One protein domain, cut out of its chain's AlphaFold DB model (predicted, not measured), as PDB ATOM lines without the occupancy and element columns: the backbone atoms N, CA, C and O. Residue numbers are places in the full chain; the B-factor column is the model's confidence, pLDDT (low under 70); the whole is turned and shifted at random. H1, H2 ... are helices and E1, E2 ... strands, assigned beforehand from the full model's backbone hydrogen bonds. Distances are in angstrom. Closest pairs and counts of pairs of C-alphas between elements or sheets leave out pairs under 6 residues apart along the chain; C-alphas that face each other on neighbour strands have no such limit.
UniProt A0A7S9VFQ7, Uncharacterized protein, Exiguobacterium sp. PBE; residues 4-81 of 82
ATOM      1  N   HIS A   4     223.733 491.296 424.876       68.12
ATOM      2  CA  HIS A   4     222.763 492.354 425.168       68.12
ATOM      3  C   HIS A   4     221.527 491.817 425.900       68.12
ATOM      4  O   HIS A   4     221.024 492.479 426.807       68.12
ATOM      5  N   ASP A   5     221.079 490.605 425.570       70.94
ATOM      6  CA  ASP A   5     219.974 489.931 426.250       70.94
ATOM      7  C   ASP A   5     220.328 489.648 427.717       70.94
ATOM      8  O   ASP A   5     219.498 489.847 428.604       70.94
ATOM      9  N   LEU A   6     221.575 489.237 427.983       68.69
ATOM     10  CA  LEU A   6     222.086 489.004 429.337       68.69
ATOM     11  C   LEU A   6     222.110 490.307 430.146       68.69
ATOM     12  O   LEU A   6     221.552 490.367 431.239       68.69
ATOM     13  N   LEU A   7     222.709 491.365 429.590       70.31
ATOM     14  CA  LEU A   7     222.802 492.670 430.251       70.31
ATOM     15  C   LEU A   7     221.417 493.236 430.567       70.31
ATOM     16  O   LEU A   7     221.185 493.725 431.670       70.31
ATOM     17  N   ARG A   8     220.469 493.104 429.633       73.44
ATOM     18  CA  ARG A   8     219.083 493.541 429.824       73.44
ATOM     19  C   ARG A   8     218.366 492.734 430.898       73.44
ATOM     20  O   ARG A   8     217.676 493.322 431.723       73.44
ATOM     21  N   ARG A   9     218.522 491.407 430.898       73.56
ATOM     22  CA  ARG A   9     217.887 490.509 431.877       73.56
ATOM     23  C   ARG A   9     218.290 490.839 433.312       73.56
ATOM     24  O   ARG A   9     217.487 490.643 434.217       73.56
ATOM     25  N   TYR A  10     219.507 491.335 433.502       67.25
ATOM     26  CA  TYR A  10     220.044 491.685 434.813       67.25
ATOM     27  C   TYR A  10     220.149 493.199 435.053       67.25
ATOM     28  O   TYR A  10     220.768 493.608 436.029       67.25
ATOM     29  N   SER A  11     219.534 494.032 434.204       67.75
ATOM     30  CA  SER A  11     219.513 495.499 434.345       67.75
ATOM     31  C   SER A  11     220.901 496.152 434.460       67.75
ATOM     32  O   SER A  11     221.087 497.125 435.188       67.75
ATOM     33  N   ILE A  12     221.886 495.640 433.722       62.25
ATOM     34  CA  ILE A  12     223.279 496.098 433.780       62.25
ATOM     35  C   ILE A  12     223.513 497.192 432.741       62.25
ATOM     36  O   ILE A  12     223.371 496.955 431.542       62.25
ATOM     37  N   GLN A  13     223.933 498.375 433.196       58.09
ATOM     38  CA  GLN A  13     224.216 499.516 432.318       58.09
ATOM     39  C   GLN A  13     225.671 499.570 431.825       58.09
ATOM     40  O   GLN A  13     225.905 499.954 430.679       58.09
ATOM     41  N   THR A  14     226.640 499.147 432.643       63.06
ATOM     42  CA  THR A  14     228.079 499.292 432.348       63.06
ATOM     43  C   THR A  14     228.844 498.015 432.714       63.06
ATOM     44  O   THR A  14     229.421 497.923 433.795       63.06
ATOM     45  N   PRO A  15     228.834 496.984 431.854       66.00
ATOM     46  CA  PRO A  15     229.601 495.771 432.117       66.00
ATOM     47  C   PRO A  15     231.107 496.022 431.982       66.00
ATOM     48  O   PRO A  15     231.552 496.706 431.058       66.00
ATOM     49  N   VAL A  16     231.896 495.410 432.865       68.56
ATOM     50  CA  VAL A  16     233.357 495.336 432.738       68.56
ATOM     51  C   VAL A  16     233.718 493.973 432.151       68.56
ATOM     52  O   VAL A  16     233.206 492.941 432.579       68.56
ATOM     53  N   ILE A  17     234.566 493.953 431.123       69.75
ATOM     54  CA  ILE A  17     234.835 492.737 430.343       69.75
ATOM     55  C   ILE A  17     236.329 492.527 430.210       69.75
ATOM     56  O   ILE A  17     237.059 493.484 429.950       69.75
ATOM     57  N   TYR A  18     236.760 491.271 430.321       72.00
ATOM     58  CA  TYR A  18     238.154 490.874 430.172       72.00
ATOM     59  C   TYR A  18     238.316 489.791 429.093       72.00
ATOM     60  O   TYR A  18     237.607 488.784 429.088       72.00
ATOM     61  N   GLU A  19     239.286 489.971 428.193       71.94
ATOM     62  CA  GLU A  19     239.732 488.958 427.224       71.94
ATOM     63  C   GLU A  19     241.003 488.272 427.730       71.94
ATOM     64  O   GLU A  19     241.957 488.951 428.117       71.94
ATOM     65  N   LYS A  20     241.050 486.935 427.675       70.62
ATOM     66  CA  LYS A  20     242.275 486.178 427.944       70.62
ATOM     67  C   LYS A  20     243.137 486.102 426.684       70.62
ATOM     68  O   LYS A  20     242.720 485.570 425.657       70.62
ATOM     69  N   LYS A  21     244.358 486.622 426.749       75.19
ATOM     70  CA  LYS A  21     245.361 486.521 425.684       75.19
ATOM     71  C   LYS A  21     245.994 485.126 425.670       75.19
ATOM     72  O   LYS A  21     245.949 484.387 426.651       75.19
ATOM     73  N   ARG A  22     246.643 484.765 424.555       69.06
ATOM     74  CA  ARG A  22     247.323 483.461 424.384       69.06
ATOM     75  C   ARG A  22     248.414 483.192 425.432       69.06
ATOM     76  O   ARG A  22     248.686 482.038 425.729       69.06
ATOM     77  N   ASN A  23     249.014 484.244 425.992       79.50
ATOM     78  CA  ASN A  23     249.994 484.175 427.086       79.50
ATOM     79  C   ASN A  23     249.349 483.966 428.477       79.50
ATOM     80  O   ASN A  23     250.065 483.876 429.468       79.50
ATOM     81  N   GLY A  24     248.016 483.898 428.564       75.19
ATOM     82  CA  GLY A  24     247.262 483.709 429.802       75.19
ATOM     83  C   GLY A  24     246.831 484.996 430.512       75.19
ATOM     84  O   GLY A  24     246.089 484.907 431.487       75.19
ATOM     85  N   GLU A  25     247.247 486.163 430.025       79.94
ATOM     86  CA  GLU A  25     246.935 487.471 430.609       79.94
ATOM     87  C   GLU A  25     245.483 487.888 430.345       79.94
ATOM     88  O   GLU A  25     244.961 487.669 429.252       79.94
ATOM     89  N   TRP A  26     244.842 488.522 431.327       76.94
ATOM     90  CA  TRP A  26     243.500 489.084 431.188       76.94
ATOM     91  C   TRP A  26     243.576 490.584 430.915       76.94
ATOM     92  O   TRP A  26     244.072 491.345 431.742       76.94
ATOM     93  N   VAL A  27     243.048 491.016 429.773       77.62
ATOM     94  CA  VAL A  27     243.066 492.420 429.344       77.62
ATOM     95  C   VAL A  27     241.645 492.964 429.330       77.62
ATOM     96  O   VAL A  27     240.758 492.366 428.718       77.62
ATOM     97  N   LYS A  28     241.424 494.106 429.991       77.88
ATOM     98  CA  LYS A  28     240.130 494.796 429.983       77.88
ATOM     99  C   LYS A  28     239.791 495.283 428.570       77.88
ATOM    100  O   LYS A  28     240.641 495.846 427.883       77.88
ATOM    101  N   LEU A  29     238.546 495.088 428.147       72.31
ATOM    102  CA  LEU A  29     238.038 495.569 426.867       72.31
ATOM    103  C   LEU A  29     237.242 496.864 427.038       72.31
ATOM    104  O   LEU A  29     236.302 496.929 427.825       72.31
ATOM    105  N   GLU A  30     237.589 497.872 426.239       68.94
ATOM    106  CA  GLU A  30     236.923 499.185 426.228       68.94
ATOM    107  C   GLU A  30     235.650 499.213 425.361       68.94
ATOM    108  O   GLU A  30     234.837 500.130 425.459       68.94
ATOM    109  N   ARG A  31     235.456 498.219 424.483       65.69
ATOM    110  CA  ARG A  31     234.260 498.088 423.637       65.69
ATOM    111  C   ARG A  31     233.782 496.645 423.589       65.69
ATOM    112  O   ARG A  31     234.583 495.718 423.515       65.69
ATOM    113  N   LEU A  32     232.461 496.493 423.587       58.44
ATOM    114  CA  LEU A  32     231.733 495.238 423.431       58.44
ATOM    115  C   LEU A  32     231.588 494.886 421.939       58.44
ATOM    116  O   LEU A  32     230.770 495.512 421.263       58.44
ATOM    117  N   PRO A  33     232.330 493.912 421.385       63.97
ATOM    118  CA  PRO A  33     231.914 493.267 420.145       63.97
ATOM    119  C   PRO A  33     230.661 492.406 420.378       63.97
ATOM    120  O   PRO A  33     230.259 492.132 421.513       63.97
ATOM    121  N   ALA A  34     230.019 491.986 419.287       66.06
ATOM    122  CA  ALA A  34     228.857 491.108 419.344       66.06
ATOM    123  C   ALA A  34     229.271 489.734 419.897       66.06
ATOM    124  O   ALA A  34     229.785 488.884 419.172       66.06
ATOM    125  N   TYR A  35     229.067 489.529 421.196       69.25
ATOM    126  CA  TYR A  35     229.394 488.286 421.882       69.25
ATOM    127  C   TYR A  35     228.188 487.332 421.938       69.25
ATOM    128  O   TYR A  35     227.056 487.736 422.228       69.25
ATOM    129  N   THR A  36     228.453 486.047 421.705       68.75
ATOM    130  CA  THR A  36     227.543 484.921 421.953       68.75
ATOM    131  C   THR A  36     227.854 484.331 423.322       68.75
ATOM    132  O   THR A  36     228.999 483.972 423.584       68.75
ATOM    133  N   ILE A  37     226.856 484.235 424.201       70.00
ATOM    134  CA  ILE A  37     227.032 483.663 425.542       70.00
ATOM    135  C   ILE A  37     227.069 482.135 425.454       70.00
ATOM    136  O   ILE A  37     226.171 481.539 424.856       70.00
ATOM    137  N   LEU A  38     228.087 481.530 426.066       70.06
ATOM    138  CA  LEU A  38     228.279 480.083 426.174       70.06
ATOM    139  C   LEU A  38     227.763 479.564 427.518       70.06
ATOM    140  O   LEU A  38     226.953 478.645 427.560       70.06
ATOM    141  N   GLU A  39     228.200 480.193 428.607       76.88
ATOM    142  CA  GLU A  39     227.874 479.793 429.975       76.88
ATOM    143  C   GLU A  39     227.555 481.034 430.809       76.88
ATOM    144  O   GLU A  39     228.084 482.120 430.550       76.88
ATOM    145  N   VAL A  40     226.679 480.873 431.800       76.12
ATOM    146  CA  VAL A  40     226.351 481.910 432.781       76.12
ATOM    147  C   VAL A  40     226.315 481.264 434.151       76.12
ATOM    148  O   VAL A  40     225.552 480.326 434.373       76.12
ATOM    149  N   GLU A  41     227.092 481.812 435.068       81.69
ATOM    150  CA  GLU A  41     227.073 481.480 436.479       81.69
ATOM    151  C   GLU A  41     226.699 482.733 437.272       81.69
ATOM    152  O   GLU A  41     227.087 483.854 436.941       81.69
ATOM    153  N   THR A  42     225.880 482.569 438.302       80.00
ATOM    154  CA  THR A  42     225.436 483.689 439.132       80.00
ATOM    155  C   THR A  42     225.621 483.340 440.590       80.00
ATOM    156  O   THR A  42     225.142 482.295 441.022       80.00
ATOM    157  N   ASN A  43     226.230 484.242 441.351       80.81
ATOM    158  CA  ASN A  43     226.239 484.192 442.806       80.81
ATOM    159  C   ASN A  43     225.581 485.459 443.384       80.81
ATOM    160  O   ASN A  43     225.029 486.286 442.647       80.81
ATOM    161  N   ASP A  44     225.599 485.588 444.710       78.94
ATOM    162  CA  ASP A  44     224.917 486.671 445.425       78.94
ATOM    163  C   ASP A  44     225.435 488.071 445.051       78.94
ATOM    164  O   ASP A  44     224.675 489.034 445.109       78.94
ATOM    165  N   HIS A  45     226.686 488.186 444.594       76.62
ATOM    166  CA  HIS A  45     227.364 489.466 444.362       76.62
ATOM    167  C   HIS A  45     227.743 489.699 442.897       76.62
ATOM    168  O   HIS A  45     227.869 490.843 442.461       76.62
ATOM    169  N   THR A  46     227.931 488.633 442.120       76.06
ATOM    170  CA  THR A  46     228.408 488.718 440.743       76.06
ATOM    171  C   THR A  46     227.642 487.808 439.791       76.06
ATOM    172  O   THR A  46     227.154 486.728 440.137       76.06
ATOM    173  N   ILE A  47     227.531 488.266 438.547       77.25
ATOM    174  CA  ILE A  47     227.143 487.458 437.393       77.25
ATOM    175  C   ILE A  47     228.397 487.267 436.558       77.25
ATOM    176  O   ILE A  47     229.024 488.238 436.134       77.25
ATOM    177  N   GLU A  48     228.742 486.017 436.305       79.81
ATOM    178  CA  GLU A  48     229.850 485.641 435.451       79.81
ATOM    179  C   GLU A  48     229.298 484.993 434.191       79.81
ATOM    180  O   GLU A  48     228.443 484.115 434.248       79.81
ATOM    181  N   ALA A  49     229.758 485.435 433.029       76.06
ATOM    182  CA  ALA A  49     229.406 484.804 431.772       76.06
ATOM    183  C   ALA A  49     230.656 484.526 430.951       76.06
ATOM    184  O   ALA A  49     231.537 485.376 430.808       76.06
ATOM    185  N   VAL A  50     230.709 483.331 430.380       78.19
ATOM    186  CA  VAL A  50     231.690 482.968 429.364       78.19
ATOM    187  C   VAL A  50     231.053 483.269 428.018       78.19
ATOM    188  O   VAL A  50     229.956 482.790 427.724       78.19
ATOM    189  N   ALA A  51     231.707 484.084 427.202       76.06
ATOM    190  CA  ALA A  51     231.165 484.511 425.919       76.06
ATOM    191  C   ALA A  51     232.223 484.454 424.822       76.06
ATOM    192  O   ALA A  51     233.405 484.564 425.099       76.06
ATOM    193  N   ILE A  52     231.825 484.314 423.564       73.38
ATOM    194  CA  ILE A  52     232.746 484.304 422.423       73.38
ATOM    195  C   ILE A  52     232.307 485.300 421.363       73.38
ATOM    196  O   ILE A  52     231.114 485.492 421.136       73.38
ATOM    197  N   ASP A  53     233.268 485.990 420.750       73.38
ATOM    198  CA  ASP A  53     232.984 486.922 419.660       73.38
ATOM    199  C   ASP A  53     232.297 486.150 418.525       73.38
ATOM    200  O   ASP A  53     232.794 485.109 418.096       73.38
ATOM    201  N   ALA A  54     231.143 486.627 418.055       66.88
ATOM    202  CA  ALA A  54     230.341 485.918 417.066       66.88
ATOM    203  C   ALA A  54     231.093 485.694 415.741       66.88
ATOM    204  O   ALA A  54     230.938 484.641 415.125       66.88
ATOM    205  N   PHE A  55     231.955 486.623 415.317       68.56
ATOM    206  CA  PHE A  55     232.790 486.448 414.129       68.56
ATOM    207  C   PHE A  55     233.909 485.435 414.371       68.56
ATOM    208  O   PHE A  55     234.170 484.605 413.495       68.56
ATOM    209  N   LYS A  56     234.540 485.441 415.555       68.19
ATOM    210  CA  LYS A  56     235.519 484.400 415.921       68.19
ATOM    211  C   LYS A  56     234.855 483.027 416.002       68.19
ATOM    212  O   LYS A  56     235.397 482.075 415.456       68.19
ATOM    213  N   ALA A  57     233.668 482.933 416.599       64.88
ATOM    214  CA  ALA A  57     232.899 481.697 416.679       64.88
ATOM    215  C   ALA A  57     232.576 481.151 415.285       64.88
ATOM    216  O   ALA A  57     232.838 479.985 415.024       64.88
ATOM    217  N   ILE A  58     232.094 481.993 414.364       66.00
ATOM    218  CA  ILE A  58     231.819 481.589 412.976       66.00
ATOM    219  C   ILE A  58     233.101 481.162 412.254       66.00
ATOM    220  O   ILE A  58     233.075 480.202 411.493       66.00
ATOM    221  N   THR A  59     234.217 481.859 412.471       65.19
ATOM    222  CA  THR A  59     235.495 481.539 411.815       65.19
ATOM    223  C   THR A  59     236.051 480.203 412.301       65.19
ATOM    224  O   THR A  59     236.429 479.377 411.480       65.19
ATOM    225  N   VAL A  60     236.034 479.961 413.613       59.56
ATOM    226  CA  VAL A  60     236.525 478.716 414.220       59.56
ATOM    227  C   VAL A  60     235.575 477.550 413.922       59.56
ATOM    228  O   VAL A  60     236.019 476.498 413.485       59.56
ATOM    229  N   CYS A  61     234.258 477.752 414.041       56.91
ATOM    230  CA  CYS A  61     233.276 476.686 413.811       56.91
ATOM    231  C   CYS A  61     233.082 476.321 412.324       56.91
ATOM    232  O   CYS A  61     232.401 475.349 411.999       56.91
ATOM    233  N   ARG A  62     233.621 477.121 411.392       57.88
ATOM    234  CA  ARG A  62     233.634 476.794 409.955       57.88
ATOM    235  C   ARG A  62     234.631 475.689 409.620       57.88
ATOM    236  O   ARG A  62     234.428 474.999 408.626       57.88
ATOM    237  N   GLU A  63     235.682 475.538 410.421       56.50
ATOM    238  CA  GLU A  63     236.707 474.506 410.234       56.50
ATOM    239  C   GLU A  63     236.325 473.196 410.948       56.50
ATOM    240  O   GLU A  63     236.703 472.113 410.504       56.50
ATOM    241  N   SER A  64     235.491 473.279 411.986       55.53
ATOM    242  CA  SER A  64     235.005 472.153 412.786       55.53
ATOM    243  C   SER A  64     233.675 472.520 413.456       55.53
ATOM    244  O   SER A  64     233.520 473.574 414.057       55.53
ATOM    245  N   ALA A  65     232.658 471.663 413.374       57.25
ATOM    246  CA  ALA A  65     231.296 472.015 413.806       57.25
ATOM    247  C   ALA A  65     231.094 472.128 415.342       57.25
ATOM    248  O   ALA A  65     229.952 472.154 415.804       57.25
ATOM    249  N   SER A  66     232.164 472.154 416.146       65.06
ATOM    250  CA  SER A  66     232.087 472.118 417.609       65.06
ATOM    251  C   SER A  66     232.406 473.469 418.240       65.06
ATOM    252  O   SER A  66     233.493 474.021 418.076       65.06
ATOM    253  N   ILE A  67     231.479 473.961 419.063       63.50
ATOM    254  CA  ILE A  67     231.663 475.188 419.845       63.50
ATOM    255  C   ILE A  67     232.790 475.067 420.885       63.50
ATOM    256  O   ILE A  67     233.343 476.082 421.312       63.50
ATOM    257  N   GLU A  68     233.193 473.842 421.242       67.75
ATOM    258  CA  GLU A  68     234.275 473.612 422.206       67.75
ATOM    259  C   GLU A  68     235.659 473.952 421.665       67.75
ATOM    260  O   GLU A  68     236.550 474.313 422.432       67.75
ATOM    261  N   GLU A  69     235.835 473.952 420.346       67.50
ATOM    262  CA  GLU A  69     237.069 474.441 419.723       67.50
ATOM    263  C   GLU A  69     237.169 475.967 419.760       67.50
ATOM    264  O   GLU A  69     238.254 476.545 419.682       67.50
ATOM    265  N   ALA A  70     236.032 476.631 419.951       64.25
ATOM    266  CA  ALA A  70     235.939 478.070 420.097       64.25
ATOM    267  C   ALA A  70     236.156 478.515 421.564       64.25
ATOM    268  O   ALA A  70     236.542 479.660 421.813       64.25
ATOM    269  N   ARG A  71     236.007 477.600 422.537       68.00
ATOM    270  CA  ARG A  71     236.178 477.840 423.986       68.00
ATOM    271  C   ARG A  71     237.514 478.507 424.373       68.00
ATOM    272  O   ARG A  71     237.480 479.393 425.226       68.00
ATOM    273  N   PRO A  72     238.679 478.206 423.755       72.31
ATOM    274  CA  PRO A  72     239.933 478.917 424.033       72.31
ATOM    275  C   PRO A  72     239.911 480.420 423.710       72.31
ATOM    276  O   PRO A  72     240.749 481.164 424.212       72.31
ATOM    277  N   TYR A  73     238.975 480.869 422.871       68.06
ATOM    278  CA  TYR A  73     238.793 482.273 422.492       68.06
ATOM    279  C   TYR A  73     237.689 482.967 423.293       68.06
ATOM    280  O   TYR A  73     237.347 484.115 422.994       68.06
ATOM    281  N   ALA A  74     237.107 482.273 424.269       73.19
ATOM    282  CA  ALA A  74     236.067 482.837 425.095       73.19
ATOM    283  C   ALA A  74     236.626 483.908 426.048       73.19
ATOM    284  O   ALA A  74     237.736 483.814 426.576       73.19
ATOM    285  N   VAL A  75     235.823 484.938 426.267       69.69
ATOM    286  CA  VAL A  75     236.039 486.032 427.206       69.69
ATOM    287  C   VAL A  75     235.204 485.804 428.458       69.69
ATOM    288  O   VAL A  75     234.131 485.197 428.395       69.69
ATOM    289  N   ARG A  76     235.683 486.316 429.594       73.38
ATOM    290  CA  ARG A  76     234.930 486.317 430.849       73.38
ATOM    291  C   ARG A  76     234.325 487.698 431.042       73.38
ATOM    292  O   ARG A  76     235.025 488.711 431.079       73.38
ATOM    293  N   ILE A  77     233.008 487.723 431.147       72.69
ATOM    294  CA  ILE A  77     232.221 488.898 431.487       72.69
ATOM    295  C   ILE A  77     231.902 488.765 432.968       72.69
ATOM    296  O   ILE A  77     231.207 487.832 433.355       72.69
ATOM    297  N   GLN A  78     232.428 489.669 433.787       74.62
ATOM    298  CA  GLN A  78     232.097 489.740 435.204       74.62
ATOM    299  C   GLN A  78     231.283 491.003 435.436       74.62
ATOM    300  O   GLN A  78     231.686 492.100 435.052       74.62
ATOM    301  N   ILE A  79     230.126 490.842 436.060       71.94
ATOM    302  CA  ILE A  79     229.236 491.943 436.386       71.94
ATOM    303  C   ILE A  79     228.985 491.926 437.888       71.94
ATOM    304  O   ILE A  79     228.500 490.932 438.422       71.94
ATOM    305  N   GLU A  80     229.280 493.040 438.549       71.94
ATOM    306  CA  GLU A  80     228.888 493.289 439.935       71.94
ATOM    307  C   GLU A  80     227.392 493.634 440.005       71.94
ATOM    308  O   GLU A  80     226.883 494.424 439.204       71.94
ATOM    309  N   ARG A  81     226.671 493.005 440.937       64.56
ATOM    310  CA  ARG A  81     225.278 493.347 441.253       64.56
ATOM    311  C   ARG A  81     225.268 494.534 442.224       64.56
ATOM    312  O   ARG A  81     226.027 494.524 443.188       64.56
TER     313      ARG A  81
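What this domain is: This is residues 4 to 81 of the 82 residues of an uncharacterized protein of Exiguobacterium sp. PBE (UniProt A0A7S9VFQ7). One strongly twisted sheet of five antiparallel strands makes the body, with two short helices at its E3 and E4 part: H1 near E3, and H2 running on from the end of E4 and standing up from the sheet. The hairpin of E1 and E2 makes one edge, and residues 29 to 34 cross from there to E3 at the other edge, while a long stretch after H2, residues 62 to 74, folds back to E5 inside the sheet. The printed part has 78 residues, with two named helices and five named strands in the order H1 E1 E2 E3 E4 H2 E5; across the sheet the order is E2 E1 E5 E4 E3. The class is mixed, helices and strands, and the whole is compact, with a radius of gyration of the C-alphas of 12.8 A and spans of 38 by 26 by 22 A.

How they stand to each other: H1, residues 4 to 9, is on the sheet at a height of 8.5 A, over none of its strands, but only just: 2 of its C-alphas fall on E4, residues 46 to 53. E1, residues 16 to 20, forms a hairpin with the edge strand E2, residues 26 to 28; N 19 and O 27 are 2.9 A apart, within hydrogen-bond range. On its other side E1 is the antiparallel neighbour of E5, residues 75 to 80, with N 18 and O 76 at 3.2 A. E5 and E4 are antiparallel at 153 degrees, with N 75 and O 51 at 2.7 A. E4 and the other edge strand, E3, residues 35 to 42, form a hairpin, with N 48 and O 41 at 2.8 A. E3 bends by 72 degrees at residue 38. H2, residues 54 to 61, is on the sheet at a height of 7.1 A, over E4, and stands up from it at 58 degrees; its closest C-alphas to E3 are those of Ala 54 and Tyr 35, 5.4 A apart. H1 and H2 are apart. In H1 and H2 every O i to N i+4 pair is within hydrogen-bond range.

Where its parts are: H1 begins at C-alpha 4, (222.763, 492.354, 425.168). E1 is 13.7 A long from first to last C-alpha, E3 18.3 A, E4 21.6 A, H2 10.2 A and E5 16.3 A. E4 ends at C-alpha 53, (232.984, 486.922, 419.660), and E5 at C-alpha 80, (228.888, 493.289, 439.935).

The domain as a whole: The C-alphas farthest apart are those of Asp 44 and Glu 63, 39.1 A. The printed part has no cut. The link from H2 to E5 is long, with 13 residues. The mean pLDDT of the printed part is 70.0; 39 residues are under 70, among them residues 10 to 17, 30 to 36 and 54 to 71.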